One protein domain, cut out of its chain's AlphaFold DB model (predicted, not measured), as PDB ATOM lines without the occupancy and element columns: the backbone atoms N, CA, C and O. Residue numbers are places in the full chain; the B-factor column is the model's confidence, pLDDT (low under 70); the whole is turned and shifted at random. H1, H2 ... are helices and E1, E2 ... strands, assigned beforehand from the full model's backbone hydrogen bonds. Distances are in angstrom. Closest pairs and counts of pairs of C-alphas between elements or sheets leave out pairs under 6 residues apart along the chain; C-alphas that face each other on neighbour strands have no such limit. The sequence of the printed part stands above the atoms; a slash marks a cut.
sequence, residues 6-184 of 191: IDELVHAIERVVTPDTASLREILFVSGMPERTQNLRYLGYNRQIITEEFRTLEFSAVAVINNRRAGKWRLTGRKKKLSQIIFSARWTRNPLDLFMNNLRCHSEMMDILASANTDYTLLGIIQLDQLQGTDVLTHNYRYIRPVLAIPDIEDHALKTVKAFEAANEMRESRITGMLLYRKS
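Overview. This is residues 6 to 184 of the 191 residues of an uncharacterized protein of Olavius algarvensis associated proteobacterium Delta 3 (UniProt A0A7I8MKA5). One long, twisted antiparallel sheet runs through the domain, with six helices gathered round one end of it and strand hairpins reaching out at the other. The tip of the hairpin E4 and E5, residues 133 to 138, sticks out free, while H4 lies farthest out, packed on H5 and off the sheet. The printed part has 179 residues with seven named helices and seven named strands, in the order H1 H2 E1 E2 E3 H3 H4 H5 H6 E4 E5 H7 E6 E7. The sheet is branched at E3, and the class is mixed, helices and strands. The whole is compact, with a radius of gyration of the C-alphas of 17.0 A and spans of 55 by 42 by 30 A.

Arrangement. Start at E4, residues 120 to 132. On one side of it find E3, residues 55 to 66, antiparallel, with N 58 and O 127 within hydrogen-bond range at 2.8 A; on the other side is E5, residues 139 to 149, antiparallel, with N 126 and O 145 at 2.9 A. On one side of E3 lie E1, residues 40 to 42, antiparallel to it with N 41 and O 64 within hydrogen-bond range at 2.8 A, and E2, residues 47 to 52, antiparallel to it with N 50 and O 57 at 2.8 A, while E4 lies on the other side of E3. E6, residues 170 to 175, is antiparallel to E5 (N 142 and O 172, 2.9 A) and forms a hairpin with E7, residues 178 to 183 (N 171 and O 182, 2.8 A). H1, residues 6 to 13, is on the sheet at a height of 8.7 A, and touches H2, residues 21 to 31, also on it, at C-alphas 6 and 25, 6.4 A. The hub H6, residues 107 to 115, touches H3, residues 67 to 73, at C-alphas 114 and 70, 5.1 A; both only graze the sheet. H6 only just touches H7, residues 155 to 166, with 3 pairs of C-alphas within 8 A, the closest 112 and 157 at 6.7 A. H5, residues 95 to 105, is over E5 and forms a helical hairpin with H4, residues 77 to 86, closest at C-alphas 105 and 80, 6.1 A. In H3 1 of 3 O i to N i+4 pairs is within range, and 3 of 4 O i to N i+3 pairs; in the other helices every O i to N i+4 pair is.

Along the chain. Find C-alpha 120 at (15.042, 27.088, 33.139); from there E4 runs 37.7 A to C-alpha 132 at (-19.641, 13.794, 26.831). E3 measures 33.2 A, E5 30.9 A and H7 16.3 A. E7 ends at C-alpha 183, (-10.419, 29.262, 22.841).

Size, cuts and confidence. The farthest C-alphas, of Arg 36 and Val 136, are 55.7 A apart. The printed part has no cut and no long link. Mean pLDDT of the printed part is 84.6; look for values under 70 at residues 53 to 54, 88 to 92, 131 to 140 and 173 to 184.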
ATOM      1  N   ILE A   6      17.485  19.419  36.114       91.31
ATOM      2  CA  ILE A   6      16.578  18.374  35.641       91.31
ATOM      3  C   ILE A   6      15.604  18.000  36.758       91.31
ATOM      4  O   ILE A   6      14.396  17.985  36.524       91.31
ATOM      5  N   ASP A   7      16.101  17.766  37.972       91.75
ATOM      6  CA  ASP A   7      15.256  17.426  39.118       91.75
ATOM      7  C   ASP A   7      14.307  18.570  39.494       91.75
ATOM      8  O   ASP A   7      13.134  18.329  39.773       91.75
ATOM      9  N   GLU A   8      14.773  19.820  39.418       92.88
ATOM     10  CA  GLU A   8      13.923  20.999  39.621       92.88
ATOM     11  C   GLU A   8      12.752  21.040  38.625       92.88
ATOM     12  O   GLU A   8      11.610  21.293  39.013       92.88
ATOM     13  N   LEU A   9      13.014  20.774  37.340       93.62
ATOM     14  CA  LEU A   9      11.990  20.771  36.291       93.62
ATOM     15  C   LEU A   9      11.023  19.587  36.428       93.62
ATOM     16  O   LEU A   9       9.824  19.753  36.191       93.62
ATOM     17  N   VAL A  10      11.527  18.413  36.820       92.38
ATOM     18  CA  VAL A  10      10.706  17.223  37.090       92.38
ATOM     19  C   VAL A  10       9.778  17.480  38.275       92.38
ATOM     20  O   VAL A  10       8.582  17.228  38.171       92.38
ATOM     21  N   HIS A  11      10.278  18.057  39.366       92.31
ATOM     22  CA  HIS A  11       9.434  18.385  40.511       92.31
ATOM     23  C   HIS A  11       8.415  19.485  40.173       92.31
ATOM     24  O   HIS A  11       7.242  19.403  40.533       92.31
ATOM     25  N   ALA A  12       8.813  20.495  39.394       92.50
ATOM     26  CA  ALA A  12       7.920  21.582  38.999       92.50
ATOM     27  C   ALA A  12       6.721  21.118  38.153       92.50
ATOM     28  O   ALA A  12       5.674  21.774  38.181       92.50
ATOM     29  N   ILE A  13       6.843  20.020  37.396       91.81
ATOM     30  CA  ILE A  13       5.737  19.499  36.580       91.81
ATOM     31  C   ILE A  13       4.726  18.677  37.392       91.81
ATOM     32  O   ILE A  13       3.575  18.578  36.969       91.81
ATOM     33  N   GLU A  14       5.091  18.192  38.584       90.75
ATOM     34  CA  GLU A  14       4.197  17.420  39.467       90.75
ATOM     35  C   GLU A  14       2.935  18.201  39.859       90.75
ATOM     36  O   GLU A  14       1.876  17.620  40.095       90.75
ATOM     37  N   ARG A  15       2.989  19.541  39.835       89.50
ATOM     38  CA  ARG A  15       1.805  20.395  40.040       89.50
ATOM     39  C   ARG A  15       0.737  20.240  38.949       89.50
ATOM     40  O   ARG A  15      -0.372  20.752  39.107       89.50
ATOM     41  N   VAL A  16       1.126  19.719  37.786       84.00
ATOM     42  CA  VAL A  16       0.323  19.663  36.563       84.00
ATOM     43  C   VAL A  16      -0.151  18.241  36.290       84.00
ATOM     44  O   VAL A  16      -1.322  18.037  35.978       84.00
ATOM     45  N   VAL A  17       0.765  17.282  36.372       86.06
ATOM     46  CA  VAL A  17       0.546  15.857  36.109       86.06
ATOM     47  C   VAL A  17       1.546  15.067  36.942       86.06
ATOM     48  O   VAL A  17       2.595  15.601  37.275       86.06
ATOM     49  N   THR A  18       1.272  13.802  37.247       86.38
ATOM     50  CA  THR A  18       2.294  12.882  37.762       86.38
ATOM     51  C   THR A  18       3.100  12.341  36.576       86.38
ATOM     52  O   THR A  18       2.575  11.495  35.850       86.38
ATOM     53  N   PRO A  19       4.323  12.838  36.299       82.62
ATOM     54  CA  PRO A  19       5.076  12.377  35.141       82.62
ATOM     55  C   PRO A  19       5.680  10.989  35.394       82.62
ATOM     56  O   PRO A  19       6.066  10.657  36.516       82.62
ATOM     57  N   ASP A  20       5.899  10.223  34.328       87.81
ATOM     58  CA  ASP A  20       6.961   9.216  34.322       87.81
ATOM     59  C   ASP A  20       8.308   9.946  34.441       87.81
ATOM     60  O   ASP A  20       8.836  10.505  33.471       87.81
ATOM     61  N   THR A  21       8.813   9.996  35.673       88.31
ATOM     62  CA  THR A  21      10.030  10.726  36.037       88.31
ATOM     63  C   THR A  21      11.269  10.164  35.351       88.31
ATOM     64  O   THR A  21      12.158  10.940  35.010       88.31
ATOM     65  N   ALA A  22      11.337   8.852  35.100       89.62
ATOM     66  CA  ALA A  22      12.483   8.233  34.439       89.62
ATOM     67  C   ALA A  22      12.550   8.680  32.974       89.62
ATOM     68  O   ALA A  22      13.559   9.244  32.546       89.62
ATOM     69  N   SER A  23      11.434   8.548  32.254       88.75
ATOM     70  CA  SER A  23      11.324   8.987  30.860       88.75
ATOM     71  C   SER A  23      11.527  10.501  30.705       88.75
ATOM     72  O   SER A  23      12.163  10.963  29.754       88.75
ATOM     73  N   LEU A  24      11.007  11.308  31.641       90.38
ATOM     74  CA  LEU A  24      11.185  12.763  31.604       90.38
ATOM     75  C   LEU A  24      12.637  13.182  31.894       90.38
ATOM     76  O   LEU A  24      13.151  14.097  31.250       90.38
ATOM     77  N   ARG A  25      13.327  12.512  32.822       92.38
ATOM     78  CA  ARG A  25      14.757  12.758  33.062       92.38
ATOM     79  C   ARG A  25      15.593  12.402  31.842       92.38
ATOM     80  O   ARG A  25      16.439  13.197  31.441       92.38
ATOM     81  N   GLU A  26      15.328  11.252  31.226       91.25
ATOM     82  CA  GLU A  26      16.045  10.805  30.033       91.25
ATOM     83  C   GLU A  26      15.904  11.811  28.885       91.25
ATOM     84  O   GLU A  26      16.912  12.240  28.323       91.25
ATOM     85  N   ILE A  27      14.684  12.271  28.577       91.50
ATOM     86  CA  ILE A  27      14.492  13.228  27.477       91.50
ATOM     87  C   ILE A  27      15.168  14.576  27.757       91.50
ATOM     88  O   ILE A  27      15.722  15.180  26.834       91.50
ATOM     89  N   LEU A  28      15.162  15.045  29.010       91.69
ATOM     90  CA  LEU A  28      15.839  16.281  29.417       91.69
ATOM     91  C   LEU A  28      17.363  16.135  29.351       91.69
ATOM     92  O   LEU A  28      18.046  17.070  28.933       91.69
ATOM     93  N   PHE A  29      17.889  14.963  29.705       90.69
ATOM     94  CA  PHE A  29      19.311  14.651  29.609       90.69
ATOM     95  C   PHE A  29      19.774  14.577  28.148       90.69
ATOM     96  O   PHE A  29      20.714  15.271  27.765       90.69
ATOM     97  N   VAL A  30      19.075  13.799  27.314       89.62
ATOM     98  CA  VAL A  30      19.412  13.599  25.894       89.62
ATOM     99  C   VAL A  30      19.252  14.889  25.093       89.62
ATOM    100  O   VAL A  30      20.115  15.232  24.286       89.62
ATOM    101  N   SER A  31      18.166  15.634  25.317       89.38
ATOM    102  CA  SER A  31      17.945  16.909  24.621       89.38
ATOM    103  C   SER A  31      18.880  18.003  25.148       89.38
ATOM    104  O   SER A  31      19.264  18.910  24.407       89.38
ATOM    105  N   GLY A  32      19.271  17.930  26.421       90.69
ATOM    106  CA  GLY A  32      20.057  18.943  27.109       90.69
ATOM    107  C   GLY A  32      19.290  20.245  27.359       90.69
ATOM    108  O   GLY A  32      18.131  20.418  26.976       90.69
ATOM    109  N   MET A  33      19.965  21.199  27.999       94.38
ATOM    110  CA  MET A  33      19.406  22.515  28.321       94.38
ATOM    111  C   MET A  33      19.741  23.555  27.242       94.38
ATOM    112  O   MET A  33      20.768  23.435  26.565       94.38
ATOM    113  N   PRO A  34      18.923  24.611  27.073       95.00
ATOM    114  CA  PRO A  34      19.257  25.685  26.151       95.00
ATOM    115  C   PRO A  34      20.543  26.404  26.574       95.00
ATOM    116  O   PRO A  34      20.760  26.734  27.747       95.00
ATOM    117  N   GLU A  35      21.385  26.690  25.581       93.06
ATOM    118  CA  GLU A  35      22.602  27.481  25.753       93.06
ATOM    119  C   GLU A  35      22.283  28.930  26.152       93.06
ATOM    120  O   GLU A  35      21.179  29.438  25.953       93.06
ATOM    121  N   ARG A  36      23.289  29.664  26.645       90.00
ATOM    122  CA  ARG A  36      23.151  31.074  27.066       90.00
ATOM    123  C   ARG A  36      22.626  32.010  25.967       90.00
ATOM    124  O   ARG A  36      22.085  33.079  26.265       90.00
ATOM    125  N   THR A  37      22.791  31.646  24.699       92.81
ATOM    126  CA  THR A  37      22.322  32.404  23.528       92.81
ATOM    127  C   THR A  37      20.940  31.958  23.038       92.81
ATOM    128  O   THR A  37      20.266  32.734  22.358       92.81
ATOM    129  N   GLN A  38      20.487  30.763  23.427       94.12
ATOM    130  CA  GLN A  38      19.225  30.156  23.007       94.12
ATOM    131  C   GLN A  38      18.086  30.575  23.941       94.12
ATOM    132  O   GLN A  38      18.205  30.475  25.161       94.12
ATOM    133  N   ASN A  39      16.969  31.052  23.377       95.00
ATOM    134  CA  ASN A  39      15.778  31.417  24.164       95.00
ATOM    135  C   ASN A  39      15.036  30.181  24.691       95.00
ATOM    136  O   ASN A  39      14.422  30.240  25.750       95.00
ATOM    137  N   LEU A  40      15.085  29.083  23.939       96.31
ATOM    138  CA  LEU A  40      14.504  27.796  24.293       96.31
ATOM    139  C   LEU A  40      15.222  26.677  23.538       96.31
ATOM    140  O   LEU A  40      15.897  26.941  22.538       96.31
ATOM    141  N   ARG A  41      15.014  25.442  23.980       95.69
ATOM    142  CA  ARG A  41      15.389  24.222  23.268       95.69
ATOM    143  C   ARG A  41      14.184  23.289  23.214       95.69
ATOM    144  O   ARG A  41      13.599  23.010  24.253       95.69
ATOM    145  N   TYR A  42      13.811  22.839  22.018       93.75
ATOM    146  CA  TYR A  42      12.761  21.832  21.863       93.75
ATOM    147  C   TYR A  42      13.266  20.469  22.322       93.75
ATOM    148  O   TYR A  42      14.430  20.129  22.104       93.75
ATOM    149  N   LEU A  43      12.380  19.721  22.963       92.25
ATOM    150  CA  LEU A  43      12.623  18.353  23.386       92.25
ATOM    151  C   LEU A  43      12.222  17.392  22.266       92.25
ATOM    152  O   LEU A  43      11.393  17.721  21.411       92.25
ATOM    153  N   GLY A  44      12.835  16.208  22.263       86.25
ATOM    154  CA  GLY A  44      12.375  15.111  21.417       86.25
ATOM    155  C   GLY A  44      10.956  14.667  21.789       86.25
ATOM    156  O   GLY A  44      10.416  15.056  22.820       86.25
ATOM    157  N   TYR A  45      10.340  13.845  20.942       81.56
ATOM    158  CA  TYR A  45       8.985  13.357  21.186       81.56
ATOM    159  C   TYR A  45       8.918  12.512  22.467       81.56
ATOM    160  O   TYR A  45       9.479  11.420  22.519       81.56
ATOM    161  N   ASN A  46       8.195  12.998  23.475       81.56
ATOM    162  CA  ASN A  46       7.922  12.272  24.708       81.56
ATOM    163  C   ASN A  46       6.445  12.447  25.088       81.56
ATOM    164  O   ASN A  46       6.042  13.466  25.645       81.56
ATOM    165  N   ARG A  47       5.616  11.456  24.746       85.44
ATOM    166  CA  ARG A  47       4.182  11.457  25.054       85.44
ATOM    167  C   ARG A  47       3.889  10.429  26.131       85.44
ATOM    168  O   ARG A  47       4.207   9.256  25.971       85.44
ATOM    169  N   GLN A  48       3.249  10.884  27.196       86.12
ATOM    170  CA  GLN A  48       2.758  10.049  28.282       86.12
ATOM    171  C   GLN A  48       1.236  10.058  28.222       86.12
ATOM    172  O   GLN A  48       0.633  11.128  28.145       86.12
ATOM    173  N   ILE A  49       0.628   8.875  28.205       85.06
ATOM    174  CA  ILE A  49      -0.822   8.708  28.130       85.06
ATOM    175  C   ILE A  49      -1.272   8.063  29.433       85.06
ATOM    176  O   ILE A  49      -0.805   6.984  29.791       85.06
ATOM    177  N   ILE A  50      -2.176   8.738  30.127       80.81
ATOM    178  CA  ILE A  50      -2.839   8.268  31.334       80.81
ATOM    179  C   ILE A  50      -4.309   8.088  30.964       80.81
ATOM    180  O   ILE A  50      -5.014   9.053  30.666       80.81
ATOM    181  N   THR A  51      -4.756   6.838  30.923       76.81
ATOM    182  CA  THR A  51      -6.147   6.501  30.611       76.81
ATOM    183  C   THR A  51      -6.889   6.178  31.900       76.81
ATOM    184  O   THR A  51      -6.532   5.244  32.610       76.81
ATOM    185  N   GLU A  52      -7.939   6.944  32.174       73.06
ATOM    186  CA  GLU A  52      -8.951   6.669  33.192       73.06
ATOM    187  C   GLU A  52     -10.263   6.280  32.488       73.06
ATOM    188  O   GLU A  52     -10.469   6.644  31.330       73.06
ATOM    189  N   GLU A  53     -11.165   5.557  33.166       69.06
ATOM    190  CA  GLU A  53     -12.336   4.874  32.566       69.06
ATOM    191  C   GLU A  53     -13.176   5.722  31.584       69.06
ATOM    192  O   GLU A  53     -13.775   5.175  30.660       69.06
ATOM    193  N   PHE A  54     -13.190   7.054  31.725       68.50
ATOM    194  CA  PHE A  54     -13.946   7.969  30.856       68.50
ATOM    195  C   PHE A  54     -13.140   9.167  30.329       68.50
ATOM    196  O   PHE A  54     -13.720  10.108  29.771       68.50
ATOM    197  N   ARG A  55     -11.818   9.186  30.545       77.62
ATOM    198  CA  ARG A  55     -10.945  10.311  30.189       77.62
ATOM    199  C   ARG A  55      -9.560   9.820  29.805       77.62
ATOM    200  O   ARG A  55      -8.940   9.059  30.537       77.62
ATOM    201  N   THR A  56      -9.039  10.344  28.704       84.06
ATOM    202  CA  THR A  56      -7.628  10.161  28.356       84.06
ATOM    203  C   THR A  56      -6.912  11.478  28.584       84.06
ATOM    204  O   THR A  56      -7.224  12.476  27.931       84.06
ATOM    205  N   LEU A  57      -5.973  11.484  29.526       86.44
ATOM    206  CA  LEU A  57      -5.049  12.584  29.737       86.44
ATOM    207  C   LEU A  57      -3.736  12.250  29.049       86.44
ATOM    208  O   LEU A  57      -3.153  11.190  29.254       86.44
ATOM    209  N   GLU A  58      -3.241  13.178  28.252       90.50
ATOM    210  CA  GLU A  58      -1.957  13.046  27.594       90.50
ATOM    211  C   GLU A  58      -1.081  14.222  27.966       90.50
ATOM    212  O   GLU A  58      -1.488  15.377  27.853       90.50
ATOM    213  N   PHE A  59       0.139  13.930  28.388       91.25
ATOM    214  CA  PHE A  59       1.147  14.932  28.660       91.25
ATOM    215  C   PHE A  59       2.286  14.790  27.661       91.25
ATOM    216  O   PHE A  59       2.735  13.686  27.347       91.25
ATOM    217  N   SER A  60       2.761  15.914  27.140       92.62
ATOM    218  CA  SER A  60       3.987  15.961  26.347       92.62
ATOM    219  C   SER A  60       4.854  17.114  26.817       92.62
ATOM    220  O   SER A  60       4.382  18.252  26.888       92.62
ATOM    221  N   ALA A  61       6.124  16.836  27.113       93.19
ATOM    222  CA  ALA A  61       7.094  17.908  27.281       93.19
ATOM    223  C   ALA A  61       7.498  18.403  25.889       93.19
ATOM    224  O   ALA A  61       7.642  17.627  24.954       93.19
ATOM    225  N   VAL A  62       7.606  19.715  25.716       94.00
ATOM    226  CA  VAL A  62       7.756  20.313  24.384       94.00
ATOM    227  C   VAL A  62       9.075  21.039  24.261       94.00
ATOM    228  O   VAL A  62       9.787  20.882  23.271       94.00
ATOM    229  N   ALA A  63       9.399  21.874  25.241       95.88
ATOM    230  CA  ALA A  63      10.610  22.670  25.208       95.88
ATOM    231  C   ALA A  63      11.060  23.053  26.612       95.88
ATOM    232  O   ALA A  63      10.252  23.163  27.529       95.88
ATOM    233  N   VAL A  64      12.343  23.352  26.750       96.75
ATOM    234  CA  VAL A  64      12.895  24.045  27.913       96.75
ATOM    235  C   VAL A  64      13.148  25.496  27.522       96.75
ATOM    236  O   VAL A  64      13.842  25.771  26.544       96.75
ATOM    237  N   ILE A  65      12.577  26.430  28.272       97.19
ATOM    238  CA  ILE A  65      12.747  27.877  28.118       97.19
ATOM    239  C   ILE A  65      13.931  28.334  28.972       97.19
ATOM    240  O   ILE A  65      14.113  27.864  30.089       97.19
ATOM    241  N   ASN A  66      14.727  29.268  28.452       96.81
ATOM    242  CA  ASN A  66      15.840  29.895  29.164       96.81
ATOM    243  C   ASN A  66      15.376  31.187  29.859       96.81
ATOM    244  O   ASN A  66      15.269  32.241  29.220       96.81
ATOM    245  N   ASN A  67      15.138  31.110  31.167       95.44
ATOM    246  CA  ASN A  67      14.620  32.202  31.998       95.44
ATOM    247  C   ASN A  67      15.546  33.428  31.979       95.44
ATOM    248  O   ASN A  67      15.089  34.560  31.821       95.44
ATOM    249  N   ARG A  68      16.868  33.209  31.938       94.25
ATOM    250  CA  ARG A  68      17.891  34.273  31.831       94.25
ATOM    251  C   ARG A  68      17.718  35.173  30.605       94.25
ATOM    252  O   ARG A  68      18.264  36.275  30.541       94.25
ATOM    253  N   ARG A  69      17.010  34.691  29.579       94.75
ATOM    254  CA  ARG A  69      16.743  35.428  28.338       94.75
ATOM    255  C   ARG A  69      15.315  35.947  28.231       94.75
ATOM    256  O   ARG A  69      15.032  36.638  27.251       94.75
ATOM    257  N   ALA A  70      14.445  35.682  29.205       93.62
ATOM    258  CA  ALA A  70      13.038  36.074  29.173       93.62
ATOM    259  C   ALA A  70      12.866  37.568  28.845       93.62
ATOM    260  O   ALA A  70      12.191  37.915  27.873       93.62
ATOM    261  N   GLY A  71      13.600  38.456  29.525       90.38
ATOM    262  CA  GLY A  71      13.550  39.898  29.250       90.38
ATOM    263  C   GLY A  71      13.902  40.286  27.803       90.38
ATOM    264  O   GLY A  71      13.270  41.169  27.228       90.38
ATOM    265  N   LYS A  72      14.857  39.592  27.165       91.12
ATOM    266  CA  LYS A  72      15.248  39.826  25.756       91.12
ATOM    267  C   LYS A  72      14.287  39.178  24.759       91.12
ATOM    268  O   LYS A  72      14.206  39.605  23.607       91.12
ATOM    269  N   TRP A  73      13.609  38.115  25.174       92.50
ATOM    270  CA  TRP A  73      12.689  37.351  24.337       92.50
ATOM    271  C   TRP A  73      11.269  37.943  24.308       92.50
ATOM    272  O   TRP A  73      10.518  37.703  23.349       92.50
ATOM    273  N   ARG A  74      10.941  38.770  25.313       93.38
ATOM    274  CA  ARG A  74       9.713  39.566  25.418       93.38
ATOM    275  C   ARG A  74       9.521  40.448  24.185       93.38
ATOM    276  O   ARG A  74      10.429  41.128  23.711       93.38
ATOM    277  N   LEU A  75       8.299  40.454  23.667       90.50
ATOM    278  CA  LEU A  75       7.898  41.282  22.539       90.50
ATOM    279  C   LEU A  75       7.272  42.586  23.028       90.50
ATOM    280  O   LEU A  75       6.286  42.593  23.762       90.50
ATOM    281  N   THR A  76       7.814  43.707  22.554       88.25
ATOM    282  CA  THR A  76       7.330  45.057  22.874       88.25
ATOM    283  C   THR A  76       7.130  45.899  21.607       88.25
ATOM    284  O   THR A  76       7.589  45.552  20.511       88.25
ATOM    285  N   GLY A  77       6.380  46.998  21.741       89.81
ATOM    286  CA  GLY A  77       6.189  48.000  20.690       89.81
ATOM    287  C   GLY A  77       5.689  47.430  19.356       89.81
ATOM    288  O   GLY A  77       4.705  46.690  19.295       89.81
ATOM    289  N   ARG A  78       6.377  47.788  18.264       85.12
ATOM    290  CA  ARG A  78       6.007  47.379  16.896       85.12
ATOM    291  C   ARG A  78       6.120  45.866  16.677       85.12
ATOM    292  O   ARG A  78       5.273  45.298  15.995       85.12
ATOM    293  N   LYS A  79       7.107  45.206  17.298       84.12
ATOM    294  CA  LYS A  79       7.305  43.751  17.174       84.12
ATOM    295  C   LYS A  79       6.142  42.971  17.795       84.12
ATOM    296  O   LYS A  79       5.672  42.016  17.188       84.12
ATOM    297  N   LYS A  80       5.627  43.421  18.948       88.19
ATOM    298  CA  LYS A  80       4.413  42.863  19.576       88.19
ATOM    299  C   LYS A  80       3.202  42.966  18.647       88.19
ATOM    300  O   LYS A  80       2.557  41.956  18.390       88.19
ATOM    301  N   LYS A  81       2.939  44.156  18.093       83.69
ATOM    302  CA  LYS A  81       1.796  44.381  17.189       83.69
ATOM    303  C   LYS A  81       1.845  43.474  15.959       83.69
ATOM    304  O   LYS A  81       0.851  42.831  15.646       83.69
ATOM    305  N   LEU A  82       3.001  43.384  15.296       82.94
ATOM    306  CA  LEU A  82       3.159  42.532  14.117       82.94
ATOM    307  C   LEU A  82       2.960  41.048  14.458       82.94
ATOM    308  O   LEU A  82       2.234  40.345  13.762       82.94
ATOM    309  N   SER A  83       3.545  40.592  15.569       80.00
ATOM    310  CA  SER A  83       3.415  39.207  16.025       80.00
ATOM    311  C   SER A  83       1.963  38.841  16.343       80.00
ATOM    312  O   SER A  83       1.493  37.791  15.929       80.00
ATOM    313  N   GLN A  84       1.208  39.731  16.992       83.19
ATOM    314  CA  GLN A  84      -0.214  39.510  17.287       83.19
ATOM    315  C   GLN A  84      -1.102  39.460  16.034       83.19
ATOM    316  O   GLN A  84      -2.149  38.819  16.069       83.19
ATOM    317  N   ILE A  85      -0.707  40.117  14.938       79.06
ATOM    318  CA  ILE A  85      -1.422  40.040  13.655       79.06
ATOM    319  C   ILE A  85      -1.183  38.674  13.002       79.06
ATOM    320  O   ILE A  85      -2.148  37.992  12.648       79.06
ATOM    321  N   ILE A  86       0.091  38.276  12.890       73.69
ATOM    322  CA  ILE A  86       0.511  37.010  12.268       73.69
ATOM    323  C   ILE A  86      -0.041  35.822  13.065       73.69
ATOM    324  O   ILE A  86      -0.713  34.960  12.511       73.69
ATOM    325  N   PHE A  87       0.165  35.822  14.381       73.62
ATOM    326  CA  PHE A  87      -0.303  34.789  15.304       73.62
ATOM    327  C   PHE A  87      -1.652  35.166  15.920       73.62
ATOM    328  O   PHE A  87      -1.817  35.209  17.142       73.62
ATOM    329  N   SER A  88      -2.630  35.460  15.068       69.88
ATOM    330  CA  SER A  88      -4.026  35.556  15.487       69.88
ATOM    331  C   SER A  88      -4.756  34.254  15.171       69.88
ATOM    332  O   SER A  88      -4.427  33.563  14.209       69.88
ATOM    333  N   ALA A  89      -5.803  33.941  15.940       62.50
ATOM    334  CA  ALA A  89      -6.624  32.740  15.739       62.50
ATOM    335  C   ALA A  89      -7.285  32.656  14.342       62.50
ATOM    336  O   ALA A  89      -7.848  31.625  13.981       62.50
ATOM    337  N   ARG A  90      -7.230  33.743  13.557       66.38
ATOM    338  CA  ARG A  90      -7.662  33.775  12.154       66.38
ATOM    339  C   ARG A  90      -6.647  33.139  11.198       66.38
ATOM    340  O   ARG A  90      -7.074  32.585  10.193       66.38
ATOM    341  N   TRP A  91      -5.351  33.193  11.511       61.91
ATOM    342  CA  TRP A  91      -4.261  32.758  10.624       61.91
ATOM    343  C   TRP A  91      -3.478  31.556  11.165       61.91
ATOM    344  O   TRP A  91      -3.063  30.701  10.390       61.91
ATOM    345  N   THR A  92      -3.325  31.437  12.486       65.88
ATOM    346  CA  THR A  92      -2.650  30.300  13.127       65.88
ATOM    347  C   THR A  92      -3.640  29.540  13.996       65.88
ATOM    348  O   THR A  92      -4.270  30.123  14.874       65.88
ATOM    349  N   ARG A  93      -3.769  28.229  13.760       70.94
ATOM    350  CA  ARG A  93      -4.582  27.316  14.588       70.94
ATOM    351  C   ARG A  93      -3.745  26.389  15.469       70.94
ATOM    352  O   ARG A  93      -4.317  25.628  16.237       70.94
ATOM    353  N   ASN A  94      -2.416  26.457  15.370       81.69
ATOM    354  CA  ASN A  94      -1.518  25.692  16.228       81.69
ATOM    355  C   ASN A  94      -1.570  26.247  17.666       81.69
ATOM    356  O   ASN A  94      -1.196  27.411  17.874       81.69
ATOM    357  N   PRO A  95      -2.009  25.448  18.660       81.81
ATOM    358  CA  PRO A  95      -2.120  25.898  20.043       81.81
ATOM    359  C   PRO A  95      -0.801  26.379  20.638       81.81
ATOM    360  O   PRO A  95      -0.782  27.361  21.380       81.81
ATOM    361  N   LEU A  96       0.304  25.725  20.275       87.06
ATOM    362  CA  LEU A  96       1.625  26.044  20.798       87.06
ATOM    363  C   LEU A  96       2.134  27.383  20.258       87.06
ATOM    364  O   LEU A  96       2.600  28.212  21.033       87.06
ATOM    365  N   ASP A  97       1.990  27.640  18.958       86.56
ATOM    366  CA  ASP A  97       2.434  28.901  18.350       86.56
ATOM    367  C   ASP A  97       1.667  30.101  18.923       86.56
ATOM    368  O   ASP A  97       2.252  31.137  19.256       86.56
ATOM    369  N   LEU A  98       0.353  29.942  19.102       87.50
ATOM    370  CA  LEU A  98      -0.497  30.946  19.739       87.50
ATOM    371  C   LEU A  98      -0.116  31.161  21.208       87.50
ATOM    372  O   LEU A  98      -0.032  32.308  21.651       87.50
ATOM    373  N   PHE A  99       0.153  30.087  21.953       91.19
ATOM    374  CA  PHE A  99       0.609  30.168  23.338       91.19
ATOM    375  C   PHE A  99       1.942  30.901  23.453       91.19
ATOM    376  O   PHE A  99       2.068  31.839  24.235       91.19
ATOM    377  N   MET A 100       2.916  30.532  22.625       92.06
ATOM    378  CA  MET A 100       4.250  31.128  22.606       92.06
ATOM    379  C   MET A 100       4.205  32.607  22.235       92.06
ATOM    380  O   MET A 100       4.901  33.428  22.836       92.06
ATOM    381  N   ASN A 101       3.353  32.976  21.280       91.62
ATOM    382  CA  ASN A 101       3.109  34.375  20.963       91.62
ATOM    383  C   ASN A 101       2.486  35.129  22.149       91.62
ATOM    384  O   ASN A 101       2.959  36.212  22.500       91.62
ATOM    385  N   ASN A 102       1.460  34.556  22.785       91.50
ATOM    386  CA  ASN A 102       0.795  35.175  23.931       91.50
ATOM    387  C   ASN A 102       1.747  35.325  25.119       91.50
ATOM    388  O   ASN A 102       1.764  36.394  25.724       91.50
ATOM    389  N   LEU A 103       2.587  34.323  25.388       94.06
ATOM    390  CA  LEU A 103       3.587  34.335  26.454       94.06
ATOM    391  C   LEU A 103       4.551  35.503  26.260       94.06
ATOM    392  O   LEU A 103       4.658  36.374  27.115       94.06
ATOM    393  N   ARG A 104       5.157  35.600  25.072       93.75
ATOM    394  CA  ARG A 104       6.110  36.670  24.736       93.75
ATOM    395  C   ARG A 104       5.490  38.065  24.767       93.75
ATOM    396  O   ARG A 104       6.213  39.046  24.934       93.75
ATOM    397  N   CYS A 105       4.180  38.172  24.554       92.25
ATOM    398  CA  CYS A 105       3.452  39.438  24.565       92.25
ATOM    399  C   CYS A 105       2.917  39.833  25.952       92.25
ATOM    400  O   CYS A 105       2.488  40.985  26.109       92.25
ATOM    401  N   HIS A 106       2.911  38.911  26.919       92.69
ATOM    402  CA  HIS A 106       2.386  39.116  28.265       92.69
ATOM    403  C   HIS A 106       3.502  39.606  29.188       92.69
ATOM    404  O   HIS A 106       4.425  38.866  29.506       92.69
ATOM    405  N   SER A 107       3.414  40.870  29.602       91.06
ATOM    406  CA  SER A 107       4.387  41.544  30.473       91.06
ATOM    407  C   SER A 107       4.649  40.741  31.743       91.06
ATOM    408  O   SER A 107       5.756  40.259  31.936       91.06
ATOM    409  N   GLU A 108       3.591  40.506  32.515       93.69
ATOM    410  CA  GLU A 108       3.659  39.841  33.819       93.69
ATOM    411  C   GLU A 108       4.284  38.439  33.748       93.69
ATOM    412  O   GLU A 108       5.173  38.126  34.525       93.69
ATOM    413  N   MET A 109       3.908  37.609  32.764       95.31
ATOM    414  CA  MET A 109       4.498  36.277  32.594       95.31
ATOM    415  C   MET A 109       5.984  36.331  32.242       95.31
ATOM    416  O   MET A 109       6.766  35.535  32.750       95.31
ATOM    417  N   MET A 110       6.388  37.254  31.365       95.56
ATOM    418  CA  MET A 110       7.800  37.411  31.019       95.56
ATOM    419  C   MET A 110       8.615  37.957  32.194       95.56
ATOM    420  O   MET A 110       9.789  37.616  32.303       95.56
ATOM    421  N   ASP A 111       7.996  38.765  33.054       94.75
ATOM    422  CA  ASP A 111       8.617  39.291  34.267       94.75
ATOM    423  C   ASP A 111       8.764  38.174  35.318       94.75
ATOM    424  O   ASP A 111       9.866  38.000  35.827       94.75
ATOM    425  N   ILE A 112       7.742  37.324  35.515       95.25
ATOM    426  CA  ILE A 112       7.818  36.098  36.340       95.25
ATOM    427  C   ILE A 112       8.946  35.176  35.858       95.25
ATOM    428  O   ILE A 112       9.744  34.696  36.658       95.25
ATOM    429  N   LEU A 113       9.041  34.932  34.545       95.69
ATOM    430  CA  LEU A 113      10.113  34.105  33.983       95.69
ATOM    431  C   LEU A 113      11.492  34.748  34.162       95.69
ATOM    432  O   LEU A 113      12.469  34.035  34.344       95.69
ATOM    433  N   ALA A 114      11.596  36.076  34.084       94.19
ATOM    434  CA  ALA A 114      12.864  36.781  34.248       94.19
ATOM    435  C   ALA A 114      13.318  36.871  35.714       94.19
ATOM    436  O   ALA A 114      14.520  36.948  35.957       94.19
ATOM    437  N   SER A 115      12.378  36.882  36.664       93.19
ATOM    438  CA  SER A 115      12.649  36.944  38.104       93.19
ATOM    439  C   SER A 115      12.725  35.575  38.779       93.19
ATOM    440  O   SER A 115      12.980  35.518  39.978       93.19
ATOM    441  N   ALA A 116      12.472  34.483  38.054       91.88
ATOM    442  CA  ALA A 116      12.585  33.137  38.597       91.88
ATOM    443  C   ALA A 116      14.016  32.874  39.097       91.88
ATOM    444  O   ALA A 116      14.994  33.194  38.420       91.88
ATOM    445  N   ASN A 117      14.137  32.236  40.264       88.50
ATOM    446  CA  ASN A 117      15.433  31.868  40.848       88.50
ATOM    447  C   ASN A 117      16.152  30.757  40.064       88.50
ATOM    448  O   ASN A 117      17.323  30.471  40.316       88.50
ATOM    449  N   THR A 118      15.453  30.120  39.126       91.81
ATOM    450  CA  THR A 118      15.955  29.030  38.297       91.81
ATOM    451  C   THR A 118      16.210  29.487  36.866       91.81
ATOM    452  O   THR A 118      15.497  30.318  36.299       91.81
ATOM    453  N   ASP A 119      17.234  28.902  36.244       94.12
ATOM    454  CA  ASP A 119      17.669  29.261  34.890       94.12
ATOM    455  C   ASP A 119      16.701  28.786  33.794       94.12
ATOM    456  O   ASP A 119      16.759  29.282  32.659       94.12
ATOM    457  N   TYR A 120      15.819  27.837  34.116       96.06
ATOM    458  CA  TYR A 120      15.042  27.088  33.139       96.06
ATOM    459  C   TYR A 120      13.581  26.899  33.556       96.06
ATOM    460  O   TYR A 120      13.263  26.761  34.733       96.06
ATOM    461  N   THR A 121      12.696  26.853  32.560       96.69
ATOM    462  CA  THR A 121      11.266  26.541  32.712       96.69
ATOM    463  C   THR A 121      10.880  25.458  31.717       96.69
ATOM    464  O   THR A 121      11.245  25.547  30.544       96.69
ATOM    465  N   LEU A 122      10.105  24.461  32.141       96.38
ATOM    466  CA  LEU A 122       9.616  23.410  31.254       96.38
ATOM    467  C   LEU A 122       8.281  23.828  30.629       96.38
ATOM    468  O   LEU A 122       7.312  24.106  31.329       96.38
ATOM    469  N   LEU A 123       8.223  23.847  29.303       96.50
ATOM    470  CA  LEU A 123       6.999  24.002  28.531       96.50
ATOM    471  C   LEU A 123       6.470  22.622  28.151       96.50
ATOM    472  O   LEU A 123       7.164  21.851  27.485       96.50
ATOM    473  N   GLY A 124       5.231  22.341  28.531       93.81
ATOM    474  CA  GLY A 124       4.516  21.130  28.153       93.81
ATOM    475  C   GLY A 124       3.153  21.423  27.543       93.81
ATOM    476  O   GLY A 124       2.693  22.566  27.501       93.81
ATOM    477  N   ILE A 125       2.492  20.373  27.074       93.31
ATOM    478  CA  ILE A 125       1.100  20.396  26.630       93.31
ATOM    479  C   ILE A 125       0.366  19.259  27.331       93.31
ATOM    480  O   ILE A 125       0.823  18.118  27.302       93.31
ATOM    481  N   ILE A 126      -0.781  19.584  27.923       91.69
ATOM    482  CA  ILE A 126      -1.781  18.606  28.336       91.69
ATOM    483  C   ILE A 126      -2.855  18.531  27.259       91.69
ATOM    484  O   ILE A 126      -3.363  19.565  26.814       91.69
ATOM    485  N   GLN A 127      -3.229  17.319  26.878       90.75
ATOM    486  CA  GLN A 127      -4.427  17.042  26.104       90.75
ATOM    487  C   GLN A 127      -5.381  16.217  26.963       90.75
ATOM    488  O   GLN A 127      -4.974  15.229  27.560       90.75
ATOM    489  N   LEU A 128      -6.634  16.642  27.059       87.81
ATOM    490  CA  LEU A 128      -7.683  15.902  27.746       87.81
ATOM    491  C   LEU A 128      -8.775  15.569  26.739       87.81
ATOM    492  O   LEU A 128      -9.478  16.467  26.269       87.81
ATOM    493  N   ASP A 129      -8.919  14.285  26.442       84.06
ATOM    494  CA  ASP A 129     -10.033  13.762  25.665       84.06
ATOM    495  C   ASP A 129     -11.145  13.341  26.630       84.06
ATOM    496  O   ASP A 129     -10.956  12.476  27.488       84.06
ATOM    497  N   GLN A 130     -12.309  13.981  26.500       75.75
ATOM    498  CA  GLN A 130     -13.494  13.688  27.296       75.75
ATOM    499  C   GLN A 130     -14.654  13.288  26.382       75.75
ATOM    500  O   GLN A 130     -15.035  14.024  25.466       75.75
ATOM    501  N   LEU A 131     -15.243  12.129  26.681       67.62
ATOM    502  CA  LEU A 131     -16.513  11.698  26.110       67.62
ATOM    503  C   LEU A 131     -17.641  12.382  26.889       67.62
ATOM    504  O   LEU A 131     -17.740  12.232  28.108       67.62
ATOM    505  N   GLN A 132     -18.477  13.168  26.210       62.03
ATOM    506  CA  GLN A 132     -19.641  13.794  26.831       62.03
ATOM    507  C   GLN A 132     -20.888  13.543  25.973       62.03
ATOM    508  O   GLN A 132     -20.991  14.044  24.854       62.03
ATOM    509  N   GLY A 133     -21.838  12.761  26.494       55.81
ATOM    510  CA  GLY A 133     -23.136  12.517  25.858       55.81
ATOM    511  C   GLY A 133     -23.912  11.355  26.488       55.81
ATOM    512  O   GLY A 133     -23.318  10.454  27.068       55.81
ATOM    513  N   THR A 134     -25.239  11.395  26.376       49.06
ATOM    514  CA  THR A 134     -26.140  10.238  26.523       49.06
ATOM    515  C   THR A 134     -26.208   9.476  25.194       49.06
ATOM    516  O   THR A 134     -26.021  10.114  24.156       49.06
ATOM    517  N   ASP A 135     -26.510   8.170  25.231       49.38
ATOM    518  CA  ASP A 135     -26.445   7.114  24.182       49.38
ATOM    519  C   ASP A 135     -26.768   7.451  22.703       49.38
ATOM    520  O   ASP A 135     -26.525   6.632  21.824       49.38
ATOM    521  N   VAL A 136     -27.284   8.638  22.379       51.19
ATOM    522  CA  VAL A 136     -27.679   9.042  21.018       51.19
ATOM    523  C   VAL A 136     -26.810  10.181  20.443       51.19
ATOM    524  O   VAL A 136     -26.790  10.380  19.232       51.19
ATOM    525  N   LEU A 137     -26.053  10.927  21.264       51.16
ATOM    526  CA  LEU A 137     -25.228  12.072  20.822       51.16
ATOM    527  C   LEU A 137     -23.909  12.180  21.612       51.16
ATOM    528  O   LEU A 137     -23.680  13.143  22.349       51.16
ATOM    529  N   THR A 138     -23.009  11.211  21.446       55.75
ATOM    530  CA  THR A 138     -21.640  11.298  21.979       55.75
ATOM    531  C   THR A 138     -20.854  12.404  21.276       55.75
ATOM    532  O   THR A 138     -20.523  12.289  20.096       55.75
ATOM    533  N   HIS A 139     -20.543  13.480  22.002       59.47
ATOM    534  CA  HIS A 139     -19.618  14.513  21.551       59.47
ATOM    535  C   HIS A 139     -18.233  14.253  22.148       59.47
ATOM    536  O   HIS A 139     -18.073  14.169  23.369       59.47
ATOM    537  N   ASN A 140     -17.224  14.175  21.280       66.31
ATOM    538  CA  ASN A 140     -15.830  14.058  21.695       66.31
ATOM    539  C   ASN A 140     -15.239  15.465  21.791       66.31
ATOM    540  O   ASN A 140     -15.084  16.155  20.774       66.31
ATOM    541  N   TYR A 141     -14.919  15.888  23.010       74.00
ATOM    542  CA  TYR A 141     -14.201  17.133  23.246       74.00
ATOM    543  C   TYR A 141     -12.748  16.832  23.566       74.00
ATOM    544  O   TYR A 141     -12.456  16.005  24.426       74.00
ATOM    545  N   ARG A 142     -11.854  17.555  22.896       82.31
ATOM    546  CA  ARG A 142     -10.429  17.563  23.197       82.31
ATOM    547  C   ARG A 142     -10.052  18.931  23.736       82.31
ATOM    548  O   ARG A 142     -10.245  19.942  23.066       82.31
ATOM    549  N   TYR A 143      -9.519  18.977  24.945       87.06
ATOM    550  CA  TYR A 143      -8.980  20.195  25.538       87.06
ATOM    551  C   TYR A 143      -7.465  20.155  25.433       87.06
ATOM    552  O   TYR A 143      -6.847  19.195  25.872       87.06
ATOM    553  N   ILE A 144      -6.866  21.183  24.846       89.25
ATOM    554  CA  ILE A 144      -5.421  21.330  24.699       89.25
ATOM    555  C   ILE A 144      -4.998  22.523  25.547       89.25
ATOM    556  O   ILE A 144      -5.367  23.664  25.256       89.25
ATOM    557  N   ARG A 145      -4.208  22.262  26.586       91.75
ATOM    558  CA  ARG A 145      -3.707  23.276  27.510       91.75
ATOM    559  C   ARG A 145      -2.182  23.229  27.555       91.75
ATOM    560  O   ARG A 145      -1.619  22.302  28.136       91.75
ATOM    561  N   PRO A 146      -1.494  24.217  26.970       93.88
ATOM    562  CA  PRO A 146      -0.069  24.386  27.200       93.88
ATOM    563  C   PRO A 146       0.191  24.824  28.647       93.88
ATOM    564  O   PRO A 146      -0.599  25.575  29.225       93.88
ATOM    565  N   VAL A 147       1.292  24.349  29.219       94.88
ATOM    566  CA  VAL A 147       1.644  24.516  30.634       94.88
ATOM    567  C   VAL A 147       3.110  24.881  30.816       94.88
ATOM    568  O   VAL A 147       3.961  24.463  30.035       94.88
ATOM    569  N   LEU A 148       3.406  25.655  31.856       95.75
ATOM    570  CA  LEU A 148       4.739  26.134  32.215       95.75
ATOM    571  C   LEU A 148       5.123  25.650  33.614       95.75
ATOM    572  O   LEU A 148       4.717  26.228  34.619       95.75
ATOM    573  N   ALA A 149       5.939  24.611  33.704       95.06
ATOM    574  CA  ALA A 149       6.544  24.189  34.960       95.06
ATOM    575  C   ALA A 149       7.763  25.073  35.268       95.06
ATOM    576  O   ALA A 149       8.854  24.870  34.732       95.06
ATOM    577  N   ILE A 150       7.530  26.093  36.099       95.44
ATOM    578  CA  ILE A 150       8.541  27.019  36.621       95.44
ATOM    579  C   ILE A 150       8.917  26.526  38.026       95.44
ATOM    580  O   ILE A 150       8.041  26.531  38.897       95.44
ATOM    581  N   PRO A 151      10.157  26.072  38.261       93.88
ATOM    582  CA  PRO A 151      10.570  25.633  39.590       93.88
ATOM    583  C   PRO A 151      10.661  26.794  40.584       93.88
ATOM    584  O   PRO A 151      10.979  27.918  40.193       93.88
ATOM    585  N   ASP A 152      10.456  26.488  41.869       89.94
ATOM    586  CA  ASP A 152      10.679  27.410  42.998       89.94
ATOM    587  C   ASP A 152       9.879  28.731  42.876       89.94
ATOM    588  O   ASP A 152      10.380  29.826  43.134       89.94
ATOM    589  N   ILE A 153       8.623  28.631  42.418       91.00
ATOM    590  CA  ILE A 153       7.728  29.771  42.188       91.00
ATOM    591  C   ILE A 153       6.846  30.069  43.407       91.00
ATOM    592  O   ILE A 153       6.270  29.168  44.012       91.00
ATOM    593  N   GLU A 154       6.686  31.352  43.729       91.62
ATOM    594  CA  GLU A 154       5.789  31.811  44.794       91.62
ATOM    595  C   GLU A 154       4.304  31.637  44.435       91.62
ATOM    596  O   GLU A 154       3.908  31.751  43.272       91.62
ATOM    597  N   ASP A 155       3.444  31.464  45.444       90.94
ATOM    598  CA  ASP A 155       2.003  31.216  45.265       90.94
ATOM    599  C   ASP A 155       1.284  32.288  44.435       90.94
ATOM    600  O   ASP A 155       0.393  31.983  43.631       90.94
ATOM    601  N   HIS A 156       1.667  33.556  44.608       90.88
ATOM    602  CA  HIS A 156       1.074  34.668  43.871       90.88
ATOM    603  C   HIS A 156       1.379  34.554  42.366       90.88
ATOM    604  O   HIS A 156       0.470  34.632  41.538       90.88
ATOM    605  N   ALA A 157       2.639  34.276  42.019       92.31
ATOM    606  CA  ALA A 157       3.087  34.099  40.646       92.31
ATOM    607  C   ALA A 157       2.519  32.802  40.050       92.31
ATOM    608  O   ALA A 157       2.075  32.788  38.901       92.31
ATOM    609  N   LEU A 158       2.415  31.735  40.849       93.88
ATOM    610  CA  LEU A 158       1.772  30.486  40.448       93.88
ATOM    611  C   LEU A 158       0.299  30.692  40.067       93.88
ATOM    612  O   LEU A 158      -0.182  30.089  39.104       93.88
ATOM    613  N   LYS A 159      -0.431  31.553  40.784       94.12
ATOM    614  CA  LYS A 159      -1.817  31.901  40.442       94.12
ATOM    615  C   LYS A 159      -1.901  32.601  39.084       94.12
ATOM    616  O   LYS A 159      -2.760  32.230  38.281       94.12
ATOM    617  N   THR A 160      -1.005  33.548  38.806       94.56
ATOM    618  CA  THR A 160      -0.909  34.207  37.492       94.56
ATOM    619  C   THR A 160      -0.597  33.192  36.392       94.56
ATOM    620  O   THR A 160      -1.279  33.177  35.368       94.56
ATOM    621  N   VAL A 161       0.357  32.281  36.619       95.06
ATOM    622  CA  VAL A 161       0.706  31.214  35.665       95.06
ATOM    623  C   VAL A 161      -0.507  30.334  35.365       95.06
ATOM    624  O   VAL A 161      -0.861  30.164  34.202       95.06
ATOM    625  N   LYS A 162      -1.209  29.838  36.391       94.06
ATOM    626  CA  LYS A 162      -2.415  29.008  36.218       94.06
ATOM    627  C   LYS A 162      -3.520  29.746  35.462       94.06
ATOM    628  O   LYS A 162      -4.163  29.170  34.583       94.06
ATOM    629  N   ALA A 163      -3.738  31.021  35.781       93.25
ATOM    630  CA  ALA A 163      -4.700  31.846  35.065       93.25
ATOM    631  C   ALA A 163      -4.291  32.022  33.596       93.25
ATOM    632  O   ALA A 163      -5.144  31.955  32.711       93.25
ATOM    633  N   PHE A 164      -2.997  32.201  33.317       94.00
ATOM    634  CA  PHE A 164      -2.469  32.347  31.963       94.00
ATOM    635  C   PHE A 164      -2.618  31.052  31.160       94.00
ATOM    636  O   PHE A 164      -3.078  31.095  30.021       94.00
ATOM    637  N   GLU A 165      -2.301  29.904  31.752       93.81
ATOM    638  CA  GLU A 165      -2.500  28.578  31.155       93.81
ATOM    639  C   GLU A 165      -3.973  28.345  30.803       93.81
ATOM    640  O   GLU A 165      -4.296  28.032  29.657       93.81
ATOM    641  N   ALA A 166      -4.883  28.588  31.753       90.75
ATOM    642  CA  ALA A 166      -6.324  28.475  31.532       90.75
ATOM    643  C   ALA A 166      -6.812  29.444  30.443       90.75
ATOM    644  O   ALA A 166      -7.580  29.070  29.558       90.75
ATOM    645  N   ALA A 167      -6.308  30.680  30.449       88.88
ATOM    646  CA  ALA A 167      -6.589  31.680  29.431       88.88
ATOM    647  C   ALA A 167      -5.979  31.347  28.066       88.88
ATOM    648  O   ALA A 167      -6.235  32.091  27.127       88.88
ATOM    649  N   ASN A 168      -5.178  30.293  27.910       89.00
ATOM    650  CA  ASN A 168      -4.664  29.833  26.619       89.00
ATOM    651  C   ASN A 168      -5.117  28.415  26.261       89.00
ATOM    652  O   ASN A 168      -4.682  27.875  25.244       89.00
ATOM    653  N   GLU A 169      -6.025  27.840  27.043       88.62
ATOM    654  CA  GLU A 169      -6.637  26.569  26.708       88.62
ATOM    655  C   GLU A 169      -7.474  26.679  25.426       88.62
ATOM    656  O   GLU A 169      -8.220  27.644  25.191       88.62
ATOM    657  N   MET A 170      -7.334  25.659  24.587       84.31
ATOM    658  CA  MET A 170      -8.107  25.489  23.370       84.31
ATOM    659  C   MET A 170      -8.982  24.259  23.489       84.31
ATOM    660  O   MET A 170      -8.516  23.176  23.819       84.31
ATOM    661  N   ARG A 171     -10.255  24.430  23.164       81.75
ATOM    662  CA  ARG A 171     -11.201  23.342  22.992       81.75
ATOM    663  C   ARG A 171     -11.305  23.027  21.510       81.75
ATOM    664  O   ARG A 171     -11.699  23.874  20.711       81.75
ATOM    665  N   GLU A 172     -10.968  21.802  21.162       76.69
ATOM    666  CA  GLU A 172     -11.229  21.201  19.870       76.69
ATOM    667  C   GLU A 172     -12.521  20.385  19.987       76.69
ATOM    668  O   GLU A 172     -12.652  19.484  20.818       76.69
ATOM    669  N   SER A 173     -13.517  20.741  19.180       64.62
ATOM    670  CA  SER A 173     -14.735  19.948  19.018       64.62
ATOM    671  C   SER A 173     -14.701  19.276  17.656       64.62
ATOM    672  O   SER A 173     -14.592  19.963  16.634       64.62
ATOM    673  N   ARG A 174     -14.829  17.949  17.640       54.69
ATOM    674  CA  ARG A 174     -15.073  17.194  16.410       54.69
ATOM    675  C   ARG A 174     -16.576  17.141  16.170       54.69
ATOM    676  O   ARG A 174     -17.275  16.377  16.824       54.69
ATOM    677  N   ILE A 175     -17.062  17.966  15.248       53.47
ATOM    678  CA  ILE A 175     -18.399  17.809  14.663       53.47
ATOM    679  C   ILE A 175     -18.171  17.157  13.301       53.47
ATOM    680  O   ILE A 175     -17.270  17.574  12.581       53.47
ATOM    681  N   THR A 176     -18.915  16.097  12.994       40.78
ATOM    682  CA  THR A 176     -18.829  15.235  11.801       40.78
ATOM    683  C   THR A 176     -18.164  15.914  10.587       40.78
ATOM    684  O   THR A 176     -18.776  16.736   9.914       40.78
ATOM    685  N   GLY A 177     -16.888  15.596  10.329       43.06
ATOM    686  CA  GLY A 177     -16.122  16.089   9.169       43.06
ATOM    687  C   GLY A 177     -15.388  17.438   9.315       43.06
ATOM    688  O   GLY A 177     -14.624  17.788   8.419       43.06
ATOM    689  N   MET A 178     -15.540  18.182  10.419       46.41
ATOM    690  CA  MET A 178     -14.874  19.475  10.656       46.41
ATOM    691  C   MET A 178     -14.203  19.557  12.040       46.41
ATOM    692  O   MET A 178     -14.836  19.357  13.078       46.41
ATOM    693  N   LEU A 179     -12.915  19.922  12.057       51.09
ATOM    694  CA  LEU A 179     -12.180  20.281  13.277       51.09
ATOM    695  C   LEU A 179     -12.400  21.768  13.581       51.09
ATOM    696  O   LEU A 179     -11.913  22.638  12.854       51.09
ATOM    697  N   LEU A 180     -13.128  22.068  14.658       55.38
ATOM    698  CA  LEU A 180     -13.326  23.437  15.134       55.38
ATOM    699  C   LEU A 180     -12.509  23.666  16.405       55.38
ATOM    700  O   LEU A 180     -12.749  23.026  17.427       55.38
ATOM    701  N   TYR A 181     -11.574  24.615  16.339       55.31
ATOM    702  CA  TYR A 181     -10.794  25.080  17.486       55.31
ATOM    703  C   TYR A 181     -11.416  26.358  18.042       55.31
ATOM    704  O   TYR A 181     -11.525  27.366  17.340       55.31
ATOM    705  N   ARG A 182     -11.800  26.337  19.317       61.00
ATOM    706  CA  ARG A 182     -12.305  27.502  20.043       61.00
ATOM    707  C   ARG A 182     -11.518  27.676  21.331       61.00
ATOM    708  O   ARG A 182     -11.400  26.758  22.131       61.00
ATOM    709  N   LYS A 183     -11.016  28.884  21.560       61.66
ATOM    710  CA  LYS A 183     -10.419  29.262  22.841       61.66
ATOM    711  C   LYS A 183     -11.484  29.173  23.947       61.66
ATOM    712  O   LYS A 183     -12.538  29.794  23.802       61.66
ATOM    713  N   SER A 184     -11.240  28.384  24.993       59.69
ATOM    714  CA  SER A 184     -12.191  28.161  26.100       59.69
ATOM    715  C   SER A 184     -11.993  29.136  27.265       59.69
ATOM    716  O   SER A 184     -12.954  29.441  27.966       59.69
TER     717      SER A 184